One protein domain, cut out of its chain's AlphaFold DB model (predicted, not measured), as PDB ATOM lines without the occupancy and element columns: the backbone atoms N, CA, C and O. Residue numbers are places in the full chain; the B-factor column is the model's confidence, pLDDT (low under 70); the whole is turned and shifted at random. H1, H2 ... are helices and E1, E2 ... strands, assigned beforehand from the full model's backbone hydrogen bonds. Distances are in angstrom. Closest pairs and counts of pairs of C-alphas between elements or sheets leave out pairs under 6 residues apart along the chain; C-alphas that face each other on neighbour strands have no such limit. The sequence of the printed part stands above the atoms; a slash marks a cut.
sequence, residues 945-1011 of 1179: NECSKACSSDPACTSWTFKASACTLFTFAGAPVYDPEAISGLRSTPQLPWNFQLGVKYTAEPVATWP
ATOM      1  N   ASN A 945     136.724  81.312 155.006       76.88
ATOM      2  CA  ASN A 945     137.615  80.813 153.959       76.88
ATOM      3  C   ASN A 945     137.714  81.831 152.818       76.88
ATOM      4  O   ASN A 945     138.824  82.160 152.397       76.88
ATOM      5  N   GLU A 946     136.589  82.407 152.385       77.38
ATOM      6  CA  GLU A 946     136.557  83.523 151.434       77.38
ATOM      7  C   GLU A 946     137.319  84.744 151.968       77.38
ATOM      8  O   GLU A 946     138.097  85.350 151.228       77.38
ATOM      9  N   CYS A 947     137.189  85.056 153.263       79.69
ATOM     10  CA  CYS A 947     137.951  86.134 153.902       79.69
ATOM     11  C   CYS A 947     139.471  85.857 153.914       79.69
ATOM     12  O   CYS A 947     140.279  86.726 153.572       79.69
ATOM     13  N   SER A 948     139.876  84.617 154.205       81.50
ATOM     14  CA  SER A 948     141.283  84.195 154.158       81.50
ATOM     15  C   SER A 948     141.865  84.233 152.737       81.50
ATOM     16  O   SER A 948     143.012  84.639 152.535       81.50
ATOM     17  N   LYS A 949     141.055  83.864 151.735       82.38
ATOM     18  CA  LYS A 949     141.408  83.833 150.311       82.38
ATOM     19  C   LYS A 949     141.535  85.240 149.736       82.38
ATOM     20  O   LYS A 949     142.453  85.495 148.962       82.38
ATOM     21  N   ALA A 950     140.674  86.157 150.172       77.56
ATOM     22  CA  ALA A 950     140.778  87.579 149.886       77.56
ATOM     23  C   ALA A 950     142.096  88.168 150.404       77.56
ATOM     24  O   ALA A 950     142.844  88.758 149.625       77.56
ATOM     25  N   CYS A 951     142.443  87.916 151.669       80.69
ATOM     26  CA  CYS A 951     143.736  88.337 152.211       80.69
ATOM     27  C   CYS A 951     144.914  87.672 151.473       80.69
ATOM     28  O   CYS A 951     145.934  88.305 151.245       80.69
ATOM     29  N   SER A 952     144.792  86.421 151.017       80.94
ATOM     30  CA  SER A 952     145.799  85.790 150.144       80.94
ATOM     31  C   SER A 952     145.871  86.355 148.718       80.94
ATOM     32  O   SER A 952     146.861  86.104 148.039       80.94
ATOM     33  N   SER A 953     144.876  87.124 148.262       79.19
ATOM     34  CA  SER A 953     144.919  87.824 146.967       79.19
ATOM     35  C   SER A 953     145.523  89.233 147.041       79.19
ATOM     36  O   SER A 953     145.919  89.773 146.009       79.19
ATOM     37  N   ASP A 954     145.646  89.804 148.244       74.69
ATOM     38  CA  ASP A 954     146.306  91.088 148.487       74.69
ATOM     39  C   ASP A 954     147.729  90.859 149.051       74.69
ATOM     40  O   ASP A 954     147.876  90.346 150.166       74.69
ATOM     41  N   PRO A 955     148.802  91.238 148.326       74.12
ATOM     42  CA  PRO A 955     150.178  90.991 148.757       74.12
ATOM     43  C   PRO A 955     150.618  91.838 149.962       74.12
ATOM     44  O   PRO A 955     151.651  91.532 150.556       74.12
ATOM     45  N   ALA A 956     149.874  92.887 150.330       77.94
ATOM     46  CA  ALA A 956     150.123  93.670 151.537       77.94
ATOM     47  C   ALA A 956     149.415  93.084 152.771       77.94
ATOM     48  O   ALA A 956     149.797  93.404 153.895       77.94
ATOM     49  N   CYS A 957     148.402  92.230 152.592       83.50
ATOM     50  CA  CYS A 957     147.594  91.691 153.683       83.50
ATOM     51  C   CYS A 957     148.334  90.574 154.445       83.50
ATOM     52  O   CYS A 957     148.747  89.561 153.871       83.50
ATOM     53  N   THR A 958     148.496  90.727 155.760       87.56
ATOM     54  CA  THR A 958     149.169  89.739 156.631       87.56
ATOM     55  C   THR A 958     148.300  89.267 157.793       87.56
ATOM     56  O   THR A 958     148.638  88.285 158.451       87.56
ATOM     57  N   SER A 959     147.144  89.894 158.021       90.00
ATOM     58  CA  SER A 959     146.108  89.346 158.897       90.00
ATOM     59  C   SER A 959     144.707  89.760 158.457       90.00
ATOM     60  O   SER A 959     144.538  90.690 157.671       90.00
ATOM     61  N   TRP A 960     143.695  89.055 158.951       90.69
ATOM     62  CA  TRP A 960     142.287  89.327 158.677       90.69
ATOM     63  C   TRP A 960     141.410  88.902 159.855       90.69
ATOM     64  O   TRP A 960     141.816  88.073 160.669       90.69
ATOM     65  N   THR A 961     140.197  89.446 159.920       91.69
ATOM     66  CA  THR A 961     139.132  89.051 160.849       91.69
ATOM     67  C   THR A 961     137.832  88.840 160.079       91.69
ATOM     68  O   THR A 961     137.433  89.686 159.282       91.69
ATOM     69  N   PHE A 962     137.149  87.736 160.358       90.50
ATOM     70  CA  PHE A 962     135.788  87.448 159.931       90.50
ATOM     71  C   PHE A 962     134.867  87.407 161.156       90.50
ATOM     72  O   PHE A 962     135.126  86.664 162.105       90.50
ATOM     73  N   LYS A 963     133.790  88.197 161.147       86.12
ATOM     74  CA  LYS A 963     132.741  88.192 162.181       86.12
ATOM     75  C   LYS A 963     131.398  88.564 161.558       86.12
ATOM     76  O   LYS A 963     131.329  89.526 160.802       86.12
ATOM     77  N   ALA A 964     130.331  87.837 161.904       75.25
ATOM     78  CA  ALA A 964     128.952  88.128 161.483       75.25
ATOM     79  C   ALA A 964     128.793  88.376 159.959       75.25
ATOM     80  O   ALA A 964     128.141  89.330 159.539       75.25
ATOM     81  N   SER A 965     129.439  87.539 159.134       69.44
ATOM     82  CA  SER A 965     129.510  87.668 157.663       69.44
ATOM     83  C   SER A 965     130.089  88.995 157.143       69.44
ATOM     84  O   SER A 965     129.908  89.344 155.978       69.44
ATOM     85  N   ALA A 966     130.825  89.723 157.986       74.81
ATOM     86  CA  ALA A 966     131.718  90.793 157.579       74.81
ATOM     87  C   ALA A 966     133.176  90.310 157.612       74.81
ATOM     88  O   ALA A 966     133.606  89.642 158.556       74.81
ATOM     89  N   CYS A 967     133.939  90.670 156.581       86.25
ATOM     90  CA  CYS A 967     135.370  90.385 156.462       86.25
ATOM     91  C   CYS A 967     136.170  91.687 156.566       86.25
ATOM     92  O   CYS A 967     135.772  92.707 156.000       86.25
ATOM     93  N   THR A 968     137.303  91.659 157.262       86.75
ATOM     94  CA  THR A 968     138.200  92.801 157.471       86.75
ATOM     95  C   THR A 968     139.644  92.356 157.253       86.75
ATOM     96  O   THR A 968     140.060  91.350 157.817       86.75
ATOM     97  N   LEU A 969     140.399  93.090 156.433       89.56
ATOM     98  CA  LEU A 969     141.764  92.756 155.998       89.56
ATOM     99  C   LEU A 969     142.774  93.774 156.543       89.56
ATOM    100  O   LEU A 969     142.471  94.961 156.517       89.56
ATOM    101  N   PHE A 970     143.971  93.359 156.972       87.75
ATOM    102  CA  PHE A 970     144.978  94.233 157.599       87.75
ATOM    103  C   PHE A 970     146.412  93.941 157.113       87.75
ATOM    104  O   PHE A 970     146.784  92.787 156.879       87.75
ATOM    105  N   THR A 971     147.264  94.972 157.037       84.88
ATOM    106  CA  THR A 971     148.694  94.823 156.679       84.88
ATOM    107  C   THR A 971     149.577  94.277 157.801       84.88
ATOM    108  O   THR A 971     150.667  93.774 157.534       84.88
ATOM    109  N   PHE A 972     149.115  94.346 159.049       78.31
ATOM    110  CA  PHE A 972     149.719  93.741 160.236       78.31
ATOM    111  C   PHE A 972     148.613  93.410 161.241       78.31
ATOM    112  O   PHE A 972     147.567  94.060 161.239       78.31
ATOM    113  N   ALA A 973     148.826  92.420 162.111       68.50
ATOM    114  CA  ALA A 973     147.940  92.245 163.258       68.50
ATOM    115  C   ALA A 973     148.181  93.380 164.258       68.50
ATOM    116  O   ALA A 973     149.275  93.513 164.808       68.50
ATOM    117  N   GLY A 974     147.147  94.189 164.493       71.19
ATOM    118  CA  GLY A 974     147.083  95.070 165.657       71.19
ATOM    119  C   GLY A 974     146.954  94.263 166.954       71.19
ATOM    120  O   GLY A 974     147.100  93.039 166.958       71.19
ATOM    121  N   ALA A 975     146.630  94.933 168.060       71.50
ATOM    122  CA  ALA A 975     146.359  94.235 169.314       71.50
ATOM    123  C   ALA A 975     145.254  93.166 169.114       71.50
ATOM    124  O   ALA A 975     144.215  93.476 168.519       71.50
ATOM    125  N   PRO A 976     145.460  91.914 169.568       75.00
ATOM    126  CA  PRO A 976     144.411  90.905 169.577       75.00
ATOM    127  C   PRO A 976     143.415  91.231 170.693       75.00
ATOM    128  O   PRO A 976     143.756  91.206 171.875       75.00
ATOM    129  N   VAL A 977     142.175  91.535 170.317       82.94
ATOM    130  CA  VAL A 977     141.064  91.782 171.242       82.94
ATOM    131  C   VAL A 977     140.168  90.549 171.275       82.94
ATOM    132  O   VAL A 977     139.826  90.004 170.226       82.94
ATOM    133  N   TYR A 978     139.788  90.107 172.475       80.94
ATOM    134  CA  TYR A 978     138.876  88.977 172.640       80.94
ATOM    135  C   TYR A 978     137.465  89.347 172.161       80.94
ATOM    136  O   TYR A 978     136.851  90.284 172.668       80.94
ATOM    137  N   ASP A 979     136.959  88.597 171.188       76.88
ATOM    138  CA  ASP A 979     135.615  88.723 170.628       76.88
ATOM    139  C   ASP A 979     135.125  87.306 170.274       76.88
ATOM    140  O   ASP A 979     135.579  86.749 169.271       76.88
ATOM    141  N   PRO A 980     134.232  86.687 171.074       69.50
ATOM    142  CA  PRO A 980     133.891  85.264 170.965       69.50
ATOM    143  C   PRO A 980     133.190  84.868 169.653       69.50
ATOM    144  O   PRO A 980     133.066  83.679 169.373       69.50
ATOM    145  N   GLU A 981     132.748  85.835 168.844       70.56
ATOM    146  CA  GLU A 981     132.112  85.607 167.538       70.56
ATOM    147  C   GLU A 981     133.068  85.855 166.354       70.56
ATOM    148  O   GLU A 981     132.657  85.768 165.193       70.56
ATOM    149  N   ALA A 982     134.328  86.209 166.626       80.50
ATOM    150  CA  ALA A 982     135.335  86.498 165.616       80.50
ATOM    151  C   ALA A 982     136.257  85.297 165.348       80.50
ATOM    152  O   ALA A 982     136.734  84.621 166.264       80.50
ATOM    153  N   ILE A 983     136.550  85.073 164.067       83.19
ATOM    154  CA  ILE A 983     137.592  84.164 163.583       83.19
ATOM    155  C   ILE A 983     138.614  85.022 162.847       83.19
ATOM    156  O   ILE A 983     138.265  85.686 161.872       83.19
ATOM    157  N   SER A 984     139.868  85.017 163.288       89.62
ATOM    158  CA  SER A 984     140.932  85.813 162.666       89.62
ATOM    159  C   SER A 984     142.102  84.954 162.208       89.62
ATOM    160  O   SER A 984     142.433  83.967 162.853       89.62
ATOM    161  N   GLY A 985     142.765  85.345 161.122       84.38
ATOM    162  CA  GLY A 985     143.992  84.709 160.640       84.38
ATOM    163  C   GLY A 985     145.169  85.679 160.665       84.38
ATOM    164  O   GLY A 985     145.007  86.841 160.307       84.38
ATOM    165  N   LEU A 986     146.353  85.215 161.068       86.00
ATOM    166  CA  LEU A 986     147.619  85.962 161.008       86.00
ATOM    167  C   LEU A 986     148.717  85.108 160.358       86.00
ATOM    168  O   LEU A 986     148.839  83.920 160.645       86.00
ATOM    169  N   ARG A 987     149.541  85.726 159.511       81.00
ATOM    170  CA  ARG A 987     150.785  85.173 158.954       81.00
ATOM    171  C   ARG A 987     151.875  86.240 159.021       81.00
ATOM    172  O   ARG A 987     151.597  87.409 158.789       81.00
ATOM    173  N   SER A 988     153.123  85.877 159.313       66.06
ATOM    174  CA  SER A 988     154.212  86.870 159.402       66.06
ATOM    175  C   SER A 988     154.742  87.332 158.039       66.06
ATOM    176  O   SER A 988     155.370  88.384 157.959       66.06
ATOM    177  N   THR A 989     154.472  86.588 156.961       67.56
ATOM    178  CA  THR A 989     154.688  87.017 155.567       67.56
ATOM    179  C   THR A 989     153.591  86.436 154.662       67.56
ATOM    180  O   THR A 989     153.003  85.416 155.027       67.56
ATOM    181  N   PRO A 990     153.333  87.000 153.462       61.56
ATOM    182  CA  PRO A 990     152.349  86.458 152.515       61.56
ATOM    183  C   PRO A 990     152.576  85.007 152.064       61.56
ATOM    184  O   PRO A 990     151.645  84.383 151.568       61.56
ATOM    185  N   GLN A 991     153.789  84.469 152.245       55.16
ATOM    186  CA  GLN A 991     154.184  83.113 151.836       55.16
ATOM    187  C   GLN A 991     153.960  82.049 152.928       55.16
ATOM    188  O   GLN A 991     154.301  80.885 152.729       55.16
ATOM    189  N   LEU A 992     153.446  82.436 154.102       51.56
ATOM    190  CA  LEU A 992     153.245  81.543 155.247       51.56
ATOM    191  C   LEU A 992     151.754  81.231 155.473       51.56
ATOM    192  O   LEU A 992     150.903  82.080 155.189       51.56
ATOM    193  N   PRO A 993     151.426  80.029 155.989       66.81
ATOM    194  CA  PRO A 993     150.049  79.621 156.243       66.81
ATOM    195  C   PRO A 993     149.387  80.460 157.345       66.81
ATOM    196  O   PRO A 993     150.050  81.084 158.176       66.81
ATOM    197  N   TRP A 994     148.055  80.445 157.356       76.00
ATOM    198  CA  TRP A 994     147.245  81.156 158.338       76.00
ATOM    199  C   TRP A 994     147.318  80.505 159.724       76.00
ATOM    200  O   TRP A 994     146.877  79.374 159.909       76.00
ATOM    201  N   ASN A 995     147.806  81.250 160.718       76.38
ATOM    202  CA  ASN A 995     147.569  80.948 162.126       76.38
ATOM    203  C   ASN A 995     146.174  81.474 162.501       76.38
ATOM    204  O   ASN A 995     145.971  82.691 162.574       76.38
ATOM    205  N   PHE A 996     145.214  80.562 162.663       82.31
ATOM    206  CA  PHE A 996     143.822  80.878 162.978       82.31
ATOM    207  C   PHE A 996     143.619  81.058 164.486       82.31
ATOM    208  O   PHE A 996     144.019  80.215 165.286       82.31
ATOM    209  N   GLN A 997     142.935  82.132 164.868       75.00
ATOM    210  CA  GLN A 997     142.558  82.448 166.240       75.00
ATOM    211  C   GLN A 997     141.032  82.553 166.326       75.00
ATOM    212  O   GLN A 997     140.415  83.420 165.704       75.00
ATOM    213  N   LEU A 998     140.430  81.637 167.087       78.44
ATOM    214  CA  LEU A 998     139.010  81.653 167.432       78.44
ATOM    215  C   LEU A 998     138.794  82.552 168.651       78.44
ATOM    216  O   LEU A 998     139.568  82.497 169.605       78.44
ATOM    217  N   GLY A 999     137.731  83.352 168.637       73.75
ATOM    218  CA  GLY A 999     137.418  84.262 169.736       73.75
ATOM    219  C   GLY A 999     138.297  85.517 169.773       73.75
ATOM    220  O   GLY A 999     138.421  86.136 170.828       73.75
ATOM    221  N   VAL A1000     138.943  85.882 168.660       78.62
ATOM    222  CA  VAL A1000     139.877  87.017 168.581       78.62
ATOM    223  C   VAL A1000     139.604  87.859 167.339       78.62
ATOM    224  O   VAL A1000     139.370  87.326 166.252       78.62
ATOM    225  N   LYS A1001     139.704  89.180 167.491       85.81
ATOM    226  CA  LYS A1001     139.678  90.197 166.433       85.81
ATOM    227  C   LYS A1001     140.944  91.056 166.488       85.81
ATOM    228  O   LYS A1001     141.373  91.443 167.572       85.81
ATOM    229  N   TYR A1002     141.504  91.414 165.333       84.12
ATOM    230  CA  TYR A1002     142.595  92.393 165.256       84.12
ATOM    231  C   TYR A1002     142.062  93.825 165.101       84.12
ATOM    232  O   TYR A1002     141.022  94.055 164.479       84.12
ATOM    233  N   THR A1003     142.788  94.796 165.660       73.88
ATOM    234  CA  THR A1003     142.415  96.225 165.654       73.88
ATOM    235  C   THR A1003     143.475  97.120 164.995       73.88
ATOM    236  O   THR A1003     143.830  98.169 165.529       73.88
ATOM    237  N   ALA A1004     144.021  96.690 163.855       79.81
ATOM    238  CA  ALA A1004     144.828  97.552 162.982       79.81
ATOM    239  C   ALA A1004     143.931  98.387 162.043       79.81
ATOM    240  O   ALA A1004     142.719  98.170 161.978       79.81
ATOM    241  N   GLU A1005     144.517  99.320 161.285       77.06
ATOM    242  CA  GLU A1005     143.795  99.975 160.188       77.06
ATOM    243  C   GLU A1005     143.476  98.958 159.074       77.06
ATOM    244  O   GLU A1005     144.376  98.233 158.630       77.06
ATOM    245  N   PRO A1006     142.213  98.864 158.618       75.94
ATOM    246  CA  PRO A1006     141.828  97.875 157.628       75.94
ATOM    247  C   PRO A1006     142.172  98.323 156.201       75.94
ATOM    248  O   PRO A1006     141.738  99.375 155.738       75.94
ATOM    249  N   VAL A1007     142.883  97.465 155.471       78.12
ATOM    250  CA  VAL A1007     143.166  97.587 154.027       78.12
ATOM    251  C   VAL A1007     141.876  97.490 153.212       78.12
ATOM    252  O   VAL A1007     141.683  98.212 152.237       78.12
ATOM    253  N   ALA A1008     140.976  96.600 153.633       75.88
ATOM    254  CA  ALA A1008     139.647  96.442 153.064       75.88
ATOM    255  C   ALA A1008     138.657  95.962 154.132       75.88
ATOM    256  O   ALA A1008     139.028  95.337 155.129       75.88
ATOM    257  N   THR A1009     137.371  96.236 153.924       76.75
ATOM    258  CA  THR A1009     136.280  95.689 154.738       76.75
ATOM    259  C   THR A1009     135.057  95.450 153.865       76.75
ATOM    260  O   THR A1009     134.694  96.308 153.060       76.75
ATOM    261  N   TRP A1010     134.412  94.296 154.031       69.12
ATOM    262  CA  TRP A1010     133.211  93.900 153.294       69.12
ATOM    263  C   TRP A1010     132.073  93.591 154.277       69.12
ATOM    264  O   TRP A1010     132.292  92.786 155.182       69.12
ATOM    265  N   PRO A1011     130.889  94.218 154.143       51.41
ATOM    266  CA  PRO A1011     129.781  94.059 155.083       51.41
ATOM    267  C   PRO A1011     128.811  92.930 154.698       51.41
ATOM    268  O   PRO A1011     128.621  92.629 153.518       51.41
TER     269      PRO A1011
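AT A GLANCE: This is residues 945 to 1011 of the 1179 residues of the protein "PAN domain-containing protein, putative" of Eimeria necatrix (UniProt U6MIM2). One strongly twisted sheet of five strands folds back on itself, with the short helix H1 over one of its faces at E1 and E2. The long strands E3 and E4 bend sharply and side by side, and the last part of E4 folds over the other face of E1, placing E1 in the middle between H1 and E4. The printed part has 67 residues, with one named helix and five named strands in the order H1, E1, E2, E3, E4, E5 along the chain. The sheet runs E4, E3, E1, E2, E5, all antiparallel, and the class is mixed, helices and strands. The whole is compact, with a radius of gyration of the C-alphas of 10.2 A and spans of 28 by 22 by 21 A.

IN THESE COORDINATES: E3, residues 976 to 986, is the longest strand by residues; it bends by 146 degrees at residue 979, and its first and last C-alphas are 10.4 A apart. E4, residues 995 to 1002, bends by 115 degrees at residue 999 and measures 12.9 A from first to last C-alpha. E1, residues 959 to 963, measures 13.8 A and starts with C-alpha 959 at (146.108, 89.346, 158.897). E2, residues 966 to 970, measures 13.7 A. E5, residues 1006 to 1010, measures 10.4 A and ends with C-alpha 1010 at (133.211, 93.900, 153.294). H1, residues 945 to 953, measures 12.3 A and begins with C-alpha 945 at (137.615, 80.813, 153.959).

HOW THE PARTS SIT: In the sheet, E4 and E5 are the edge strands, and E3, E1 and E2 are inner strands. E1 and E2 form a hairpin, antiparallel at 165 degrees between their directions, with N 961 and O 968 at 2.8 A and N 970 and O 959 at 2.8 A, both within hydrogen-bond range. On the other side of E1 is E3, antiparallel at 149 degrees, with N 962 and O 983 at 2.8 A and N 985 and O 960 at 2.9 A. E3 and E4 form a second hairpin at 134 degrees, whose pairing runs past both bends: N 997 and O 984 are 2.8 A apart, and N 977 and O 1001 are 2.9 A apart. E1 and E4 are not neighbour strands, yet their closest C-alphas, those of Thr 961 and Lys 1001, are 5.7 A apart. E2 and E5 are antiparallel at 166 degrees, with N 1007 and O 969 at 2.7 A. E3 and E5 are apart; E2 and E4 are only just apart, with 8.2 A between their closest C-alphas. H1 is on the sheet, at a height over the sheet of 8.4 A. It lies over E1 and only just over E2, where 3 of its C-alphas fall. It runs along the strands, but only just, at 27 degrees to E1 on the local plane. Its closest C-alphas to E2 are those of Cys 947 and Cys 967, 5.6 A apart, and to E1 those of Cys 947 and Phe 962, 6.5 A apart. H1 and E5 are near each other. Within H1 every O i to N i+4 pair is within hydrogen-bond range.

THE WHOLE: The two C-alphas farthest apart are those of Pro 955 and Pro 980, at 28.1 A, and the outline is rounded. The printed part has no cut and no long link; the link from E3 to E4, with 8 residues, is short, and the others are tight. The mean pLDDT of the printed part is 77.7, with residues 965, 973, 980, 988 to 993 and 1010 to 1011 under 70.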